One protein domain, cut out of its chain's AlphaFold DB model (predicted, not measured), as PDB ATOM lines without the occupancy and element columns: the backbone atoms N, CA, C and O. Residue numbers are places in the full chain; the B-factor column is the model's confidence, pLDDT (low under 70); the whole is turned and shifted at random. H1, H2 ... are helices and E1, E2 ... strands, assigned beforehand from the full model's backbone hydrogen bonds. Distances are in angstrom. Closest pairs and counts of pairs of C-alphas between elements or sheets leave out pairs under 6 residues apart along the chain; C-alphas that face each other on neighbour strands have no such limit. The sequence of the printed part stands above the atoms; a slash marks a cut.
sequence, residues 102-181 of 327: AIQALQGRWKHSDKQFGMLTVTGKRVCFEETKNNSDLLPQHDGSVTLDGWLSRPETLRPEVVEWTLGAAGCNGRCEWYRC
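What this domain is: This is residues 102 to 181 of the 327 residues of the protein "Hypothetical protein" of Polarella glacialis (UniProt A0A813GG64). One antiparallel sheet of eight short strands curls round into a small, nearly closed barrel, with its two edge strands, E4 and E5, coming close where Asp 137 and Leu 148 meet; the short helix H1 sits at one end. Two meanders, each strand the antiparallel neighbour of the one before, make this wall: E1 E2 E3 E4 and E5 E6 E7 E8, joined side by side through E1 and E8. The printed part has 80 residues, with H1 first and then E1 to E8, and the sheet's order is E4 E3 E2 E1 E8 E7 E6 E5. The class is mostly strand, though under half of the residues are in named elements. The whole is compact and rounded, with a radius of gyration of the C-alphas of 11.5 A and spans of 28 by 25 by 21 A.

Where its parts are: Find C-alpha 102 at (212.796, 215.652, 333.773), where H1, residues 102 to 105, begins. Next come E1, residues 108 to 112, 13.2 A long, and E2, residues 119 to 123, 13.4 A. E3 holds residues 126 to 129, 9.9 A, and E4 residues 135 to 137. Then look for E5 at residues 146 to 148 and E6 at residues 151 to 153. E7, residues 162 to 167, spans 16.6 A from C-alpha 162 at (201.988, 214.469, 327.069). E8, residues 175 to 180, spans 16.7 A and ends at C-alpha 180, (203.785, 218.345, 322.661).

How they stand to each other: Begin in the sheet at E1 and E8, antiparallel at 138 degrees, where N 111 and O 179 are 2.8 A apart, within hydrogen-bond range. The hairpin E1 and E2 has N 110 and O 120 at 2.8 A, and the hairpin E2 and E3 has N 121 and O 128 at 2.8 A. At the edge strand E4, N 127 and O 136 are 2.8 A apart. On the other side of E8, look for N 165 and O 176 at 2.8 A to E7, then N 152 and O 166 at 2.8 A between E7 and E6. At the edge strand E5, N 151 and O 148 are 2.8 A apart. The closest C-alphas of E4 and E5 are those of Asp 137 and Leu 148, 6.5 A apart. H1 is on the sheet at a height of 6.9 A, over none of the strands, and is too short for any O i to N i+4 pair.

The domain as a whole: The C-alphas farthest apart are those of Gln 116 and His 142, 31.4 A. The printed part has no cut, and no link is long. Look at residues 168 to 173 for pLDDT under 70; the mean of the printed part is 88.9.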
ATOM      1  N   ALA A 102     214.173 215.164 333.815       91.38
ATOM      2  CA  ALA A 102     212.796 215.652 333.773       91.38
ATOM      3  C   ALA A 102     212.645 216.980 333.005       91.38
ATOM      4  O   ALA A 102     211.755 217.120 332.171       91.38
ATOM      5  N   ILE A 103     213.547 217.943 333.220       93.81
ATOM      6  CA  ILE A 103     213.539 219.221 332.486       93.81
ATOM      7  C   ILE A 103     213.901 218.988 331.019       93.81
ATOM      8  O   ILE A 103     213.350 219.639 330.132       93.81
ATOM      9  N   GLN A 104     214.790 218.031 330.747       93.12
ATOM     10  CA  GLN A 104     215.134 217.649 329.382       93.12
ATOM     11  C   GLN A 104     213.946 217.016 328.636       93.12
ATOM     12  O   GLN A 104     213.736 217.314 327.461       93.12
ATOM     13  N   ALA A 105     213.136 216.199 329.316       91.69
ATOM     14  CA  ALA A 105     211.919 215.620 328.746       91.69
ATOM     15  C   ALA A 105     210.871 216.689 328.389       91.69
ATOM     16  O   ALA A 105     210.154 216.540 327.400       91.69
ATOM     17  N   LEU A 106     210.837 217.789 329.147       94.56
ATOM     18  CA  LEU A 106     209.920 218.910 328.944       94.56
ATOM     19  C   LEU A 106     210.332 219.879 327.827       94.56
ATOM     20  O   LEU A 106     209.569 220.786 327.522       94.56
ATOM     21  N   GLN A 107     211.507 219.738 327.210       95.50
ATOM     22  CA  GLN A 107     211.970 220.700 326.202       95.50
ATOM     23  C   GLN A 107     211.059 220.747 324.970       95.50
ATOM     24  O   GLN A 107     210.690 219.710 324.413       95.50
ATOM     25  N   GLY A 108     210.786 221.951 324.472       95.38
ATOM     26  CA  GLY A 108     210.020 222.170 323.246       95.38
ATOM     27  C   GLY A 108     208.715 222.919 323.473       95.38
ATOM     28  O   GLY A 108     208.522 223.576 324.493       95.38
ATOM     29  N   ARG A 109     207.837 222.858 322.472       96.31
ATOM     30  CA  ARG A 109     206.575 223.594 322.439       96.31
ATOM     31  C   ARG A 109     205.423 222.682 322.835       96.31
ATOM     32  O   ARG A 109     205.347 221.548 322.363       96.31
ATOM     33  N   TRP A 110     204.529 223.191 323.666       96.31
ATOM     34  CA  TRP A 110     203.422 222.441 324.237       96.31
ATOM     35  C   TRP A 110     202.121 223.222 324.119       96.31
ATOM     36  O   TRP A 110     202.096 224.447 324.238       96.31
ATOM     37  N   LYS A 111     201.028 222.493 323.930       96.00
ATOM     38  CA  LYS A 111     199.669 223.008 323.823       96.00
ATOM     39  C   LYS A 111     198.837 222.526 324.995       96.00
ATOM     40  O   LYS A 111     198.798 221.328 325.272       96.00
ATOM     41  N   HIS A 112     198.153 223.451 325.655       94.81
ATOM     42  CA  HIS A 112     197.283 223.117 326.772       94.81
ATOM     43  C   HIS A 112     196.018 222.385 326.285       94.81
ATOM     44  O   HIS A 112     195.487 222.660 325.206       94.81
ATOM     45  N   SER A 113     195.529 221.443 327.090       91.25
ATOM     46  CA  SER A 113     194.281 220.691 326.860       91.25
ATOM     47  C   SER A 113     193.048 221.590 326.741       91.25
ATOM     48  O   SER A 113     192.200 221.376 325.874       91.25
ATOM     49  N   ASP A 114     192.973 222.629 327.566       86.12
ATOM     50  CA  ASP A 114     192.036 223.740 327.396       86.12
ATOM     51  C   ASP A 114     192.646 224.833 326.505       86.12
ATOM     52  O   ASP A 114     193.703 225.389 326.809       86.12
ATOM     53  N   LYS A 115     191.941 225.159 325.418       85.94
ATOM     54  CA  LYS A 115     192.357 226.128 324.397       85.94
ATOM     55  C   LYS A 115     192.516 227.553 324.930       85.94
ATOM     56  O   LYS A 115     193.153 228.349 324.253       85.94
ATOM     57  N   GLN A 116     191.941 227.885 326.087       83.25
ATOM     58  CA  GLN A 116     192.011 229.233 326.665       83.25
ATOM     59  C   GLN A 116     193.381 229.596 327.255       83.25
ATOM     60  O   GLN A 116     193.635 230.772 327.489       83.25
ATOM     61  N   PHE A 117     194.241 228.609 327.521       83.69
ATOM     62  CA  PHE A 117     195.576 228.832 328.097       83.69
ATOM     63  C   PHE A 117     196.693 228.860 327.042       83.69
ATOM     64  O   PHE A 117     197.858 229.090 327.374       83.69
ATOM     65  N   GLY A 118     196.349 228.598 325.779       92.62
ATOM     66  CA  GLY A 118     197.264 228.715 324.658       92.62
ATOM     67  C   GLY A 118     198.396 227.692 324.632       92.62
ATOM     68  O   GLY A 118     198.210 226.485 324.827       92.62
ATOM     69  N   MET A 119     199.583 228.198 324.301       95.31
ATOM     70  CA  MET A 119     200.807 227.423 324.129       95.31
ATOM     71  C   MET A 119     201.918 227.942 325.033       95.31
ATOM     72  O   MET A 119     202.011 229.142 325.311       95.31
ATOM     73  N   LEU A 120     202.793 227.028 325.440       95.81
ATOM     74  CA  LEU A 120     204.043 227.353 326.110       95.81
ATOM     75  C   LEU A 120     205.229 226.761 325.352       95.81
ATOM     76  O   LEU A 120     205.105 225.760 324.646       95.81
ATOM     77  N   THR A 121     206.393 227.374 325.521       96.69
ATOM     78  CA  THR A 121     207.672 226.846 325.048       96.69
ATOM     79  C   THR A 121     208.623 226.712 326.223       96.69
ATOM     80  O   THR A 121     208.858 227.673 326.952       96.69
ATOM     81  N   VAL A 122     209.196 225.526 326.394       96.50
ATOM     82  CA  VAL A 122     210.204 225.231 327.411       96.50
ATOM     83  C   VAL A 122     211.584 225.234 326.762       96.50
ATOM     84  O   VAL A 122     211.842 224.446 325.851       96.50
ATOM     85  N   THR A 123     212.466 226.111 327.249       96.12
ATOM     86  CA  THR A 123     213.877 226.200 326.844       96.12
ATOM     87  C   THR A 123     214.772 226.191 328.079       96.12
ATOM     88  O   THR A 123     214.798 227.141 328.863       96.12
ATOM     89  N   GLY A 124     215.524 225.109 328.272       95.62
ATOM     90  CA  GLY A 124     216.258 224.878 329.511       95.62
ATOM     91  C   GLY A 124     215.292 224.847 330.697       95.62
ATOM     92  O   GLY A 124     214.314 224.105 330.675       95.62
ATOM     93  N   LYS A 125     215.543 225.673 331.714       95.81
ATOM     94  CA  LYS A 125     214.649 225.817 332.875       95.81
ATOM     95  C   LYS A 125     213.522 226.822 332.658       95.81
ATOM     96  O   LYS A 125     212.664 226.926 333.515       95.81
ATOM     97  N   ARG A 126     213.510 227.568 331.556       96.31
ATOM     98  CA  ARG A 126     212.546 228.647 331.355       96.31
ATOM     99  C   ARG A 126     211.334 228.160 330.574       96.31
ATOM    100  O   ARG A 126     211.485 227.504 329.546       96.31
ATOM    101  N   VAL A 127     210.153 228.533 331.043       96.44
ATOM    102  CA  VAL A 127     208.865 228.377 330.369       96.44
ATOM    103  C   VAL A 127     208.408 229.743 329.896       96.44
ATOM    104  O   VAL A 127     208.301 230.662 330.698       96.44
ATOM    105  N   CYS A 128     208.127 229.872 328.606       95.69
ATOM    106  CA  CYS A 128     207.566 231.080 328.014       95.69
ATOM    107  C   CYS A 128     206.136 230.788 327.557       95.69
ATOM    108  O   CYS A 128     205.937 229.928 326.698       95.69
ATOM    109  N   PHE A 129     205.152 231.509 328.089       94.06
ATOM    110  CA  PHE A 129     203.764 231.432 327.632       94.06
ATOM    111  C   PHE A 129     203.571 232.356 326.427       94.06
ATOM    112  O   PHE A 129     203.797 233.562 326.525       94.06
ATOM    113  N   GLU A 130     203.160 231.815 325.280       93.00
ATOM    114  CA  GLU A 130     203.125 232.577 324.023       93.00
ATOM    115  C   GLU A 130     202.082 233.702 324.035       93.00
ATOM    116  O   GLU A 130     202.333 234.784 323.505       93.00
ATOM    117  N   GLU A 131     200.931 233.469 324.668       86.62
ATOM    118  CA  GLU A 131     199.826 234.434 324.688       86.62
ATOM    119  C   GLU A 131     200.083 235.602 325.642       86.62
ATOM    120  O   GLU A 131     199.850 236.760 325.295       86.62
ATOM    121  N   THR A 132     200.587 235.315 326.843       84.56
ATOM    122  CA  THR A 132     200.815 236.333 327.877       84.56
ATOM    123  C   THR A 132     202.205 236.955 327.796       84.56
ATOM    124  O   THR A 132     202.422 238.017 328.372       84.56
ATOM    125  N   LYS A 133     203.146 236.314 327.084       87.12
ATOM    126  CA  LYS A 133     204.585 236.633 327.083       87.12
ATOM    127  C   LYS A 133     205.219 236.598 328.478       87.12
ATOM    128  O   LYS A 133     206.304 237.147 328.675       87.12
ATOM    129  N   ASN A 134     204.552 235.955 329.435       85.25
ATOM    130  CA  ASN A 134     205.100 235.737 330.761       85.25
ATOM    131  C   ASN A 134     206.115 234.600 330.708       85.25
ATOM    132  O   ASN A 134     205.940 233.622 329.975       85.25
ATOM    133  N   ASN A 135     207.163 234.747 331.511       91.56
ATOM    134  CA  ASN A 135     208.190 233.737 331.675       91.56
ATOM    135  C   ASN A 135     208.174 233.245 333.117       91.56
ATOM    136  O   ASN A 135     208.126 234.065 334.033       91.56
ATOM    137  N   SER A 136     208.289 231.937 333.282       92.56
ATOM    138  CA  SER A 136     208.351 231.269 334.580       92.56
ATOM    139  C   SER A 136     209.482 230.249 334.562       92.56
ATOM    140  O   SER A 136     209.866 229.762 333.497       92.56
ATOM    141  N   ASP A 137     210.031 229.918 335.726       94.31
ATOM    142  CA  ASP A 137     211.110 228.938 335.827       94.31
ATOM    143  C   ASP A 137     210.578 227.585 336.319       94.31
ATOM    144  O   ASP A 137     209.780 227.491 337.250       94.31
ATOM    145  N   LEU A 138     211.056 226.519 335.685       95.25
ATOM    146  CA  LEU A 138     210.888 225.143 336.116       95.25
ATOM    147  C   LEU A 138     211.813 224.875 337.298       95.25
ATOM    148  O   LEU A 138     213.042 224.939 337.178       95.25
ATOM    149  N   LEU A 139     211.215 224.498 338.421       93.88
ATOM    150  CA  LEU A 139     211.941 224.115 339.622       93.88
ATOM    151  C   LEU A 139     211.904 222.584 339.748       93.88
ATOM    152  O   LEU A 139     210.829 222.021 339.958       93.88
ATOM    153  N   PRO A 140     213.034 221.879 339.569       93.44
ATOM    154  CA  PRO A 140     213.073 220.432 339.727       93.44
ATOM    155  C   PRO A 140     212.917 220.056 341.205       93.44
ATOM    156  O   PRO A 140     213.502 220.697 342.077       93.44
ATOM    157  N   GLN A 141     212.163 218.995 341.473       92.44
ATOM    158  CA  GLN A 141     211.958 218.438 342.807       92.44
ATOM    159  C   GLN A 141     212.817 217.183 343.016       92.44
ATOM    160  O   GLN A 141     213.302 216.563 342.065       92.44
ATOM    161  N   HIS A 142     213.013 216.789 344.276       87.25
ATOM    162  CA  HIS A 142     213.842 215.630 344.636       87.25
ATOM    163  C   HIS A 142     213.263 214.279 344.182       87.25
ATOM    164  O   HIS A 142     214.018 213.327 344.001       87.25
ATOM    165  N   ASP A 143     211.948 214.192 343.987       89.88
ATOM    166  CA  ASP A 143     211.233 212.993 343.528       89.88
ATOM    167  C   ASP A 143     211.209 212.849 341.993       89.88
ATOM    168  O   ASP A 143     210.588 211.931 341.458       89.88
ATOM    169  N   GLY A 144     211.885 213.753 341.275       90.88
ATOM    170  CA  GLY A 144     211.907 213.791 339.814       90.88
ATOM    171  C   GLY A 144     210.716 214.514 339.184       90.88
ATOM    172  O   GLY A 144     210.686 214.652 337.959       90.88
ATOM    173  N   SER A 145     209.765 215.009 339.982       92.44
ATOM    174  CA  SER A 145     208.752 215.948 339.501       92.44
ATOM    175  C   SER A 145     209.361 217.328 339.232       92.44
ATOM    176  O   SER A 145     210.507 217.633 339.579       92.44
ATOM    177  N   VAL A 146     208.598 218.177 338.556       94.19
ATOM    178  CA  VAL A 146     208.977 219.554 338.238       94.19
ATOM    179  C   VAL A 146     207.817 220.452 338.631       94.19
ATOM    180  O   VAL A 146     206.668 220.123 338.349       94.19
ATOM    181  N   THR A 147     208.109 221.581 339.268       93.56
ATOM    182  CA  THR A 147     207.110 222.599 339.599       93.56
ATOM    183  C   THR A 147     207.179 223.797 338.655       93.56
ATOM    184  O   THR A 147     208.271 224.243 338.307       93.56
ATOM    185  N   LEU A 148     206.008 224.311 338.275       93.44
ATOM    186  CA  LEU A 148     205.786 225.482 337.424       93.44
ATOM    187  C   LEU A 148     204.647 226.307 338.033       93.44
ATOM    188  O   LEU A 148     203.509 225.856 338.013       93.44
ATOM    189  N   ASP A 149     204.932 227.485 338.588       86.06
ATOM    190  CA  ASP A 149     203.920 228.400 339.154       86.06
ATOM    191  C   ASP A 149     202.894 227.711 340.081       86.06
ATOM    192  O   ASP A 149     201.681 227.867 339.945       86.06
ATOM    193  N   GLY A 150     203.382 226.870 340.999       84.75
ATOM    194  CA  GLY A 150     202.543 226.111 341.936       84.75
ATOM    195  C   GLY A 150     201.879 224.857 341.350       84.75
ATOM    196  O   GLY A 150     201.284 224.078 342.096       84.75
ATOM    197  N   TRP A 151     202.008 224.603 340.048       91.12
ATOM    198  CA  TRP A 151     201.667 223.325 339.430       91.12
ATOM    199  C   TRP A 151     202.813 222.336 339.593       91.12
ATOM    200  O   TRP A 151     203.976 222.698 339.460       91.12
ATOM    201  N   LEU A 152     202.478 221.079 339.848       92.81
ATOM    202  CA  LEU A 152     203.395 219.964 340.028       92.81
ATOM    203  C   LEU A 152     203.177 218.956 338.899       92.81
ATOM    204  O   LEU A 152     202.062 218.450 338.726       92.81
ATOM    205  N   SER A 153     204.226 218.665 338.134       93.81
ATOM    206  CA  SER A 153     204.179 217.621 337.115       93.81
ATOM    207  C   SER A 153     204.140 216.243 337.766       93.81
ATOM    208  O   SER A 153     204.710 216.013 338.833       93.81
ATOM    209  N   ARG A 154     203.467 215.294 337.119       90.38
ATOM    210  CA  ARG A 154     203.450 213.905 337.580       90.38
ATOM    211  C   ARG A 154     204.569 213.118 336.899       90.38
ATOM    212  O   ARG A 154     204.452 212.868 335.696       90.38
ATOM    213  N   PRO A 155     205.613 212.675 337.627       83.81
ATOM    214  CA  PRO A 155     206.758 211.974 337.036       83.81
ATOM    215  C   PRO A 155     206.354 210.687 336.311       83.81
ATOM    216  O   PRO A 155     206.910 210.364 335.269       83.81
ATOM    217  N   GLU A 156     205.313 210.007 336.787       86.44
ATOM    218  CA  GLU A 156     204.738 208.808 336.158       86.44
ATOM    219  C   GLU A 156     204.105 209.081 334.780       86.44
ATOM    220  O   GLU A 156     203.959 208.174 333.960       86.44
ATOM    221  N   THR A 157     203.716 210.332 334.529       80.38
ATOM    222  CA  THR A 157     203.026 210.770 333.306       80.38
ATOM    223  C   THR A 157     203.904 211.605 332.389       80.38
ATOM    224  O   THR A 157     203.436 211.991 331.326       80.38
ATOM    225  N   LEU A 158     205.149 211.892 332.787       81.88
ATOM    226  CA  LEU A 158     206.130 212.630 331.994       81.88
ATOM    227  C   LEU A 158     206.535 211.777 330.786       81.88
ATOM    228  O   LEU A 158     207.552 211.083 330.780       81.88
ATOM    229  N   ARG A 159     205.681 211.800 329.765       85.56
ATOM    230  CA  ARG A 159     205.928 211.197 328.465       85.56
ATOM    231  C   ARG A 159     206.412 212.283 327.509       85.56
ATOM    232  O   ARG A 159     206.085 213.455 327.701       85.56
ATOM    233  N   PRO A 160     207.183 211.929 326.471       86.06
ATOM    234  CA  PRO A 160     207.616 212.902 325.479       86.06
ATOM    235  C   PRO A 160     206.455 213.636 324.800       86.06
ATOM    236  O   PRO A 160     206.674 214.749 324.344       86.06
ATOM    237  N   GLU A 161     205.263 213.037 324.732       92.19
ATOM    238  CA  GLU A 161     204.109 213.546 323.981       92.19
ATOM    239  C   GLU A 161     203.073 214.265 324.856       92.19
ATOM    240  O   GLU A 161     202.354 215.138 324.371       92.19
ATOM    241  N   VAL A 162     202.972 213.904 326.138       93.69
ATOM    242  CA  VAL A 162     201.988 214.469 327.069       93.69
ATOM    243  C   VAL A 162     202.585 214.596 328.461       93.69
ATOM    244  O   VAL A 162     203.298 213.705 328.924       93.69
ATOM    245  N   VAL A 163     202.259 215.688 329.143       93.69
ATOM    246  CA  VAL A 163     202.563 215.871 330.561       93.69
ATOM    247  C   VAL A 163     201.307 216.283 331.320       93.69
ATOM    248  O   VAL A 163     200.620 217.237 330.946       93.69
ATOM    249  N   GLU A 164     201.011 215.559 332.400       94.69
ATOM    250  CA  GLU A 164     199.952 215.914 333.344       94.69
ATOM    251  C   GLU A 164     200.537 216.799 334.449       94.69
ATOM    252  O   GLU A 164     201.525 216.452 335.108       94.69
ATOM    253  N   TRP A 165     199.891 217.940 334.666       93.69
ATOM    254  CA  TRP A 165     200.176 218.858 335.754       93.69
ATOM    255  C   TRP A 165     199.010 218.868 336.728       93.69
ATOM    256  O   TRP A 165     197.837 218.890 336.346       93.69
ATOM    257  N   THR A 166     199.344 218.869 338.009       91.00
ATOM    258  CA  THR A 166     198.378 218.943 339.102       91.00
ATOM    259  C   THR A 166     198.666 220.160 339.950       91.00
ATOM    260  O   THR A 166     199.825 220.439 340.240       91.00
ATOM    261  N   LEU A 167     197.638 220.909 340.335       86.38
ATOM    262  CA  LEU A 167     197.844 222.076 341.183       86.38
ATOM    263  C   LEU A 167     198.328 221.602 342.564       86.38
ATOM    264  O   LEU A 167     197.618 220.869 343.250       86.38
ATOM    265  N   GLY A 168     199.541 221.997 342.959       69.31
ATOM    266  CA  GLY A 168     200.224 221.504 344.161       69.31
ATOM    267  C   GLY A 168     199.627 222.002 345.481       69.31
ATOM    268  O   GLY A 168     200.061 221.588 346.554       69.31
ATOM    269  N   ALA A 169     198.621 222.876 345.427       63.72
ATOM    270  CA  ALA A 169     197.936 223.354 346.614       63.72
ATOM    271  C   ALA A 169     197.004 222.260 347.165       63.72
ATOM    272  O   ALA A 169     196.040 221.847 346.512       63.72
ATOM    273  N   ALA A 170     197.302 221.794 348.382       46.34
ATOM    274  CA  ALA A 170     196.539 220.764 349.076       46.34
ATOM    275  C   ALA A 170     195.034 221.097 349.073       46.34
ATOM    276  O   ALA A 170     194.601 222.067 349.686       46.34
ATOM    277  N   GLY A 171     194.244 220.292 348.356       49.75
ATOM    278  CA  GLY A 171     192.783 220.415 348.291       49.75
ATOM    279  C   GLY A 171     192.208 220.837 346.936       49.75
ATOM    280  O   GLY A 171     191.004 220.683 346.727       49.75
ATOM    281  N   CYS A 172     193.026 221.293 345.983       49.78
ATOM    282  CA  CYS A 172     192.554 221.600 344.634       49.78
ATOM    283  C   CYS A 172     192.812 220.425 343.678       49.78
ATOM    284  O   CYS A 172     193.947 220.132 343.325       49.78
ATOM    285  N   ASN A 173     191.749 219.788 343.177       66.75
ATOM    286  CA  ASN A 173     191.841 218.747 342.140       66.75
ATOM    287  C   ASN A 173     192.033 219.336 340.727       66.75
ATOM    288  O   ASN A 173     191.495 218.803 339.755       66.75
ATOM    289  N   GLY A 174     192.756 220.452 340.611       78.31
ATOM    290  CA  GLY A 174     193.092 221.034 339.320       78.31
ATOM    291  C   GLY A 174     194.045 220.097 338.594       78.31
ATOM    292  O   GLY A 174     195.140 219.837 339.089       78.31
ATOM    293  N   ARG A 175     193.611 219.563 337.454       88.75
ATOM    294  CA  ARG A 175     194.448 218.773 336.553       88.75
ATOM    295  C   ARG A 175     194.397 219.397 335.179       88.75
ATOM    296  O   ARG A 175     193.308 219.711 334.699       88.75
ATOM    297  N   CYS A 176     195.550 219.535 334.553       90.31
ATOM    298  CA  CYS A 176     195.622 219.861 333.147       90.31
ATOM    299  C   CYS A 176     196.662 218.998 332.450       90.31
ATOM    300  O   CYS A 176     197.650 218.558 333.036       90.31
ATOM    301  N   GLU A 177     196.402 218.747 331.178       94.50
ATOM    302  CA  GLU A 177     197.322 218.054 330.291       94.50
ATOM    303  C   GLU A 177     197.895 219.066 329.304       94.50
ATOM    304  O   GLU A 177     197.174 219.943 328.812       94.50
ATOM    305  N   TRP A 178     199.187 218.937 329.022       95.50
ATOM    306  CA  TRP A 178     199.854 219.636 327.934       95.50
ATOM    307  C   TRP A 178     200.370 218.611 326.936       95.50
ATOM    308  O   TRP A 178     201.034 217.650 327.324       95.50
ATOM    309  N   TYR A 179     200.095 218.839 325.658       95.31
ATOM    310  CA  TYR A 179     200.501 217.967 324.560       95.31
ATOM    311  C   TYR A 179     201.638 218.610 323.786       95.31
ATOM    312  O   TYR A 179     201.591 219.809 323.496       95.31
ATOM    313  N   ARG A 180     202.662 217.836 323.442       95.25
ATOM    314  CA  ARG A 180     203.785 218.345 322.661       95.25
ATOM    315  C   ARG A 180     203.322 218.675 321.249       95.25
ATOM    316  O   ARG A 180     202.703 217.857 320.577       95.25
ATOM    317  N   CYS A 181     203.636 219.880 320.795       93.62
ATOM    318  CA  CYS A 181     203.458 220.257 319.403       93.62
ATOM    319  C   CYS A 181     204.623 219.662 318.619       93.62
ATOM    320  O   CYS A 181     205.658 220.312 318.442       93.62
TER     321      CYS A 181